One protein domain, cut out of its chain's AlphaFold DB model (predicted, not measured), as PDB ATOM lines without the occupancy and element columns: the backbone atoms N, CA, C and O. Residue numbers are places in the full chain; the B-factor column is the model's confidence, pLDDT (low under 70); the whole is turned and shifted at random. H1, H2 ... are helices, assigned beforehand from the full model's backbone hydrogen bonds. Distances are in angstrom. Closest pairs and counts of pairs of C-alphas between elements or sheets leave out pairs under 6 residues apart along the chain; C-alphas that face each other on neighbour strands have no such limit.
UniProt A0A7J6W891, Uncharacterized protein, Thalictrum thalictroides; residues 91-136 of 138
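This is residues 91 to 136 of the 138 residues of an uncharacterized protein of Thalictrum thalictroides (UniProt A0A7J6W891). Picture a loose, open hook: the chain passes from the small helix H1 at one end through residues 99 to 107 to the short helix H2, turns back through residues 113 to 117, and the long helix H3 then runs back towards the end it came from. H2 packs on the first half of H3, while H1 sits away from both other helices. The printed part has 46 residues with three named helices, H1, H2 and H3 in that order along the chain, and no named strand; the class is all helix. It is loose, with a radius of gyration of the C-alphas of 12.3 A, and the C-alphas span 32 by 25 by 15 A along their three main axes.

Find C-alpha 91 at (96.985, -60.445, -198.983); here H1 begins, and it covers residues 91 to 98, 10.5 A from first to last C-alpha. Go on to C-alpha 108 at (93.011, -45.173, -204.667), where H2 begins; it covers residues 108 to 112 and measures 5.8 A. Then look for C-alpha 118 at (101.226, -46.065, -215.484), the start of H3, the longest helix with 17 residues. From there H3 runs over residues 118 to 134 to C-alpha 134 at (105.916, -37.448, -192.562), 24.9 A away.

Starting from the first printed residue, you meet H1, which touches no helix. It is apart from H2 and apart from H3. Further along, H2 and H3 touch, with 4 pairs of C-alphas within 8 A. Their closest C-alphas are those of Ile 111 and Lys 121, 5.5 A apart, and their centres are 11.0 A apart. On the H3 side, look at residues 121 to 125, for H3 touches H2 with these residues alone. In the backbones of H1, H2 and H3, every O i to N i+4 pair is within hydrogen-bond range.

The two C-alphas farthest apart are those of Lys 96 and Ile 116, at 32.4 A, while the first and last printed C-alphas, of Ala 91 and Leu 136, are 24.0 A apart. The printed part has no cut. The link from H1 to H2 has 9 residues and is short, the link from H2 to H3 has 5 and is tight, and neither is long. Residues 114 to 119, of which 118 and 119 belong to H3, stand free. In the B-factor column the mean pLDDT of the printed part is 77.4. It is under 70 at residues 99 to 105 and at residues 131 to 136, of which 131 to 134 belong to H3.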
ATOM      1  N   ALA A  91      98.033 -61.166-199.701       82.56
ATOM      2  CA  ALA A  91      96.985 -60.445-198.983       82.56
ATOM      3  C   ALA A  91      96.986 -60.765-197.480       82.56
ATOM      4  O   ALA A  91      97.115 -59.857-196.661       82.56
ATOM      5  N   SER A  92      96.927 -62.050-197.124       82.12
ATOM      6  CA  SER A  92      96.903 -62.472-195.722       82.12
ATOM      7  C   SER A  92      98.212 -62.132-194.993       82.12
ATOM      8  O   SER A  92      98.177 -61.708-193.837       82.12
ATOM      9  N   PHE A  93      99.361 -62.205-195.680       84.94
ATOM     10  CA  PHE A  93     100.651 -61.719-195.178       84.94
ATOM     11  C   PHE A  93     100.607 -60.236-194.826       84.94
ATOM     12  O   PHE A  93     100.919 -59.877-193.689       84.94
ATOM     13  N   TYR A  94     100.161 -59.392-195.759       82.31
ATOM     14  CA  TYR A  94     100.019 -57.954-195.536       82.31
ATOM     15  C   TYR A  94      99.050 -57.631-194.396       82.31
ATOM     16  O   TYR A  94      99.363 -56.783-193.562       82.31
ATOM     17  N   GLU A  95      97.912 -58.319-194.313       78.81
ATOM     18  CA  GLU A  95      96.966 -58.166-193.201       78.81
ATOM     19  C   GLU A  95      97.620 -58.472-191.853       78.81
ATOM     20  O   GLU A  95      97.440 -57.719-190.891       78.81
ATOM     21  N   LYS A  96      98.420 -59.543-191.788       81.31
ATOM     22  CA  LYS A  96      99.096 -59.972-190.563       81.31
ATOM     23  C   LYS A  96     100.172 -58.990-190.109       81.31
ATOM     24  O   LYS A  96     100.252 -58.724-188.912       81.31
ATOM     25  N   ILE A  97     100.984 -58.459-191.027       82.50
ATOM     26  CA  ILE A  97     102.068 -57.526-190.673       82.50
ATOM     27  C   ILE A  97     101.562 -56.104-190.412       82.50
ATOM     28  O   ILE A  97     102.108 -55.414-189.557       82.50
ATOM     29  N   ASN A  98     100.495 -55.680-191.096       74.31
ATOM     30  CA  ASN A  98      99.958 -54.327-190.959       74.31
ATOM     31  C   ASN A  98      98.784 -54.253-189.974       74.31
ATOM     32  O   ASN A  98      98.297 -53.164-189.695       74.31
ATOM     33  N   GLY A  99      98.317 -55.376-189.415       64.88
ATOM     34  CA  GLY A  99      97.293 -55.396-188.366       64.88
ATOM     35  C   GLY A  99      95.974 -54.759-188.798       64.88
ATOM     36  O   GLY A  99      95.411 -53.954-188.060       64.88
ATOM     37  N   ASN A 100      95.523 -55.060-190.019       59.25
ATOM     38  CA  ASN A 100      94.370 -54.424-190.668       59.25
ATOM     39  C   ASN A 100      94.477 -52.891-190.835       59.25
ATOM     40  O   ASN A 100      93.532 -52.255-191.298       59.25
ATOM     41  N   ARG A 101      95.638 -52.290-190.536       59.19
ATOM     42  CA  ARG A 101      95.983 -50.905-190.876       59.19
ATOM     43  C   ARG A 101      96.368 -50.847-192.348       59.19
ATOM     44  O   ARG A 101      97.507 -50.552-192.713       59.19
ATOM     45  N   GLY A 102      95.413 -51.158-193.222       58.97
ATOM     46  CA  GLY A 102      95.472 -50.606-194.569       58.97
ATOM     47  C   GLY A 102      95.659 -49.091-194.454       58.97
ATOM     48  O   GLY A 102      95.293 -48.498-193.441       58.97
ATOM     49  N   VAL A 103      96.255 -48.443-195.453       62.72
ATOM     50  CA  VAL A 103      96.308 -46.977-195.454       62.72
ATOM     51  C   VAL A 103      94.861 -46.477-195.547       62.72
ATOM     52  O   VAL A 103      94.300 -46.412-196.640       62.72
ATOM     53  N   GLU A 104      94.246 -46.183-194.395       61.16
ATOM     54  CA  GLU A 104      92.807 -45.897-194.255       61.16
ATOM     55  C   GLU A 104      92.365 -44.728-195.144       61.16
ATOM     56  O   GLU A 104      91.220 -44.672-195.582       61.16
ATOM     57  N   ASN A 105      93.306 -43.851-195.504       65.06
ATOM     58  CA  ASN A 105      93.074 -42.649-196.299       65.06
ATOM     59  C   ASN A 105      93.782 -42.662-197.662       65.06
ATOM     60  O   ASN A 105      94.038 -41.602-198.234       65.06
ATOM     61  N   PHE A 106      94.140 -43.832-198.203       71.62
ATOM     62  CA  PHE A 106      94.809 -43.888-199.502       71.62
ATOM     63  C   PHE A 106      93.844 -43.520-200.642       71.62
ATOM     64  O   PHE A 106      92.857 -44.236-200.856       71.62
ATOM     65  N   PRO A 107      94.113 -42.459-201.432       76.00
ATOM     66  CA  PRO A 107      93.213 -41.996-202.485       76.00
ATOM     67  C   PRO A 107      93.329 -42.879-203.741       76.00
ATOM     68  O   PRO A 107      93.773 -42.456-204.808       76.00
ATOM     69  N   LYS A 108      92.910 -44.144-203.620       80.75
ATOM     70  CA  LYS A 108      93.011 -45.173-204.667       80.75
ATOM     71  C   LYS A 108      92.315 -44.777-205.968       80.75
ATOM     72  O   LYS A 108      92.827 -45.065-207.044       80.75
ATOM     73  N   THR A 109      91.169 -44.106-205.876       81.81
ATOM     74  CA  THR A 109      90.385 -43.656-207.035       81.81
ATOM     75  C   THR A 109      91.073 -42.516-207.779       81.81
ATOM     76  O   THR A 109      91.009 -42.483-209.002       81.81
ATOM     77  N   LEU A 110      91.792 -41.640-207.069       82.06
ATOM     78  CA  LEU A 110      92.568 -40.556-207.671       82.06
ATOM     79  C   LEU A 110      93.761 -41.093-208.469       82.06
ATOM     80  O   LEU A 110      94.041 -40.609-209.558       82.06
ATOM     81  N   ILE A 111      94.470 -42.097-207.943       85.69
ATOM     82  CA  ILE A 111      95.664 -42.635-208.610       85.69
ATOM     83  C   ILE A 111      95.281 -43.624-209.713       85.69
ATOM     84  O   ILE A 111      95.769 -43.535-210.840       85.69
ATOM     85  N   TRP A 112      94.417 -44.588-209.396       86.94
ATOM     86  CA  TRP A 112      94.156 -45.722-210.279       86.94
ATOM     87  C   TRP A 112      92.945 -45.518-211.187       86.94
ATOM     88  O   TRP A 112      92.928 -46.101-212.270       86.94
ATOM     89  N   GLY A 113      91.988 -44.673-210.788       86.00
ATOM     90  CA  GLY A 113      90.734 -44.433-211.513       86.00
ATOM     91  C   GLY A 113      90.828 -43.448-212.680       86.00
ATOM     92  O   GLY A 113      89.888 -43.363-213.464       86.00
ATOM     93  N   ILE A 114      91.942 -42.723-212.824       89.19
ATOM     94  CA  ILE A 114      92.178 -41.821-213.959       89.19
ATOM     95  C   ILE A 114      92.913 -42.588-215.063       89.19
ATOM     96  O   ILE A 114      93.852 -43.337-214.780       89.19
ATOM     97  N   ASP A 115      92.526 -42.404-216.323       90.81
ATOM     98  CA  ASP A 115      93.219 -43.003-217.466       90.81
ATOM     99  C   ASP A 115      94.461 -42.185-217.861       90.81
ATOM    100  O   ASP A 115      94.448 -41.349-218.762       90.81
ATOM    101  N   ILE A 116      95.539 -42.373-217.100       90.75
ATOM    102  CA  ILE A 116      96.856 -41.768-217.329       90.75
ATOM    103  C   ILE A 116      97.932 -42.855-217.428       90.75
ATOM    104  O   ILE A 116      97.756 -43.948-216.873       90.75
ATOM    105  N   PRO A 117      99.083 -42.575-218.071       95.25
ATOM    106  CA  PRO A 117     100.174 -43.535-218.170       95.25
ATOM    107  C   PRO A 117     100.612 -44.072-216.804       95.25
ATOM    108  O   PRO A 117     100.766 -43.319-215.840       95.25
ATOM    109  N   TYR A 118     100.897 -45.374-216.737       90.00
ATOM    110  CA  TYR A 118     101.226 -46.065-215.484       90.00
ATOM    111  C   TYR A 118     102.418 -45.435-214.743       90.00
ATOM    112  O   TYR A 118     102.404 -45.333-213.521       90.00
ATOM    113  N   LYS A 119     103.410 -44.912-215.479       92.06
ATOM    114  CA  LYS A 119     104.557 -44.192-214.898       92.06
ATOM    115  C   LYS A 119     104.131 -42.988-214.049       92.06
ATOM    116  O   LYS A 119     104.708 -42.756-212.994       92.06
ATOM    117  N   VAL A 120     103.109 -42.252-214.488       90.94
ATOM    118  CA  VAL A 120     102.573 -41.100-213.751       90.94
ATOM    119  C   VAL A 120     101.795 -41.573-212.523       90.94
ATOM    120  O   VAL A 120     101.962 -41.000-211.452       90.94
ATOM    121  N   LYS A 121     101.022 -42.666-212.636       91.38
ATOM    122  CA  LYS A 121     100.326 -43.277-211.487       91.38
ATOM    123  C   LYS A 121     101.300 -43.696-210.387       91.38
ATOM    124  O   LYS A 121     101.085 -43.346-209.231       91.38
ATOM    125  N   ILE A 122     102.393 -44.382-210.748       88.88
ATOM    126  CA  ILE A 122     103.456 -44.755-209.798       88.88
ATOM    127  C   ILE A 122     104.076 -43.501-209.173       88.88
ATOM    128  O   ILE A 122     104.239 -43.450-207.959       88.88
ATOM    129  N   PHE A 123     104.408 -42.486-209.975       89.69
ATOM    130  CA  PHE A 123     105.027 -41.262-209.463       89.69
ATOM    131  C   PHE A 123     104.140 -40.554-208.427       89.69
ATOM    132  O   PHE A 123     104.603 -40.210-207.342       89.69
ATOM    133  N   VAL A 124     102.844 -40.407-208.718       87.81
ATOM    134  CA  VAL A 124     101.872 -39.831-207.776       87.81
ATOM    135  C   VAL A 124     101.704 -40.719-206.539       87.81
ATOM    136  O   VAL A 124     101.632 -40.201-205.428       87.81
ATOM    137  N   TRP A 125     101.684 -42.045-206.700       86.31
ATOM    138  CA  TRP A 125     101.618 -42.988-205.580       86.31
ATOM    139  C   TRP A 125     102.777 -42.809-204.593       86.31
ATOM    140  O   TRP A 125     102.529 -42.666-203.396       86.31
ATOM    141  N   VAL A 126     104.014 -42.750-205.095       86.06
ATOM    142  CA  VAL A 126     105.222 -42.544-204.279       86.06
ATOM    143  C   VAL A 126     105.185 -41.189-203.568       86.06
ATOM    144  O   VAL A 126     105.419 -41.134-202.364       86.06
ATOM    145  N   LEU A 127     104.798 -40.113-204.266       84.81
ATOM    146  CA  LEU A 127     104.671 -38.778-203.667       84.81
ATOM    147  C   LEU A 127     103.656 -38.730-202.518       84.81
ATOM    148  O   LEU A 127     103.883 -38.062-201.509       84.81
ATOM    149  N   ILE A 128     102.520 -39.416-202.664       80.06
ATOM    150  CA  ILE A 128     101.511 -39.488-201.602       80.06
ATOM    151  C   ILE A 128     102.034 -40.327-200.433       80.06
ATOM    152  O   ILE A 128     101.869 -39.913-199.288       80.06
ATOM    153  N   TRP A 129     102.705 -41.448-200.714       76.75
ATOM    154  CA  TRP A 129     103.284 -42.320-199.693       76.75
ATOM    155  C   TRP A 129     104.331 -41.597-198.829       76.75
ATOM    156  O   TRP A 129     104.235 -41.629-197.600       76.75
ATOM    157  N   GLU A 130     105.270 -40.871-199.448       72.94
ATOM    158  CA  GLU A 130     106.273 -40.063-198.734       72.94
ATOM    159  C   GLU A 130     105.627 -38.986-197.854       72.94
ATOM    160  O   GLU A 130     106.010 -38.815-196.695       72.94
ATOM    161  N   ARG A 131     104.591 -38.296-198.353       66.12
ATOM    162  CA  ARG A 131     103.874 -37.280-197.564       66.12
ATOM    163  C   ARG A 131     103.111 -37.873-196.384       66.12
ATOM    164  O   ARG A 131     103.091 -37.263-195.321       66.12
ATOM    165  N   THR A 132     102.487 -39.040-196.544       63.84
ATOM    166  CA  THR A 132     101.764 -39.694-195.441       63.84
ATOM    167  C   THR A 132     102.689 -40.219-194.349       63.84
ATOM    168  O   THR A 132     102.278 -40.276-193.194       63.84
ATOM    169  N   HIS A 133     103.942 -40.553-194.677       61.12
ATOM    170  CA  HIS A 133     104.913 -41.016-193.686       61.12
ATOM    171  C   HIS A 133     105.438 -39.876-192.793       61.12
ATOM    172  O   HIS A 133     105.736 -40.109-191.625       61.12
ATOM    173  N   LEU A 134     105.477 -38.638-193.306       55.12
ATOM    174  CA  LEU A 134     105.916 -37.448-192.562       55.12
ATOM    175  C   LEU A 134     104.848 -36.870-191.614       55.12
ATOM    176  O   LEU A 134     105.202 -36.201-190.656       55.12
ATOM    177  N   LEU A 135     103.560 -37.136-191.847       51.28
ATOM    178  CA  LEU A 135     102.451 -36.601-191.035       51.28
ATOM    179  C   LEU A 135     102.053 -37.495-189.843       51.28
ATOM    180  O   LEU A 135     101.093 -37.186-189.147       51.28
ATOM    181  N   LEU A 136     102.752 -38.614-189.628       49.81
ATOM    182  CA  LEU A 136     102.514 -39.555-188.521       49.81
ATOM    183  C   LEU A 136     103.611 -39.498-187.436       49.81
ATOM    184  O   LEU A 136     103.634 -40.361-186.559       49.81
TER     185      LEU A 136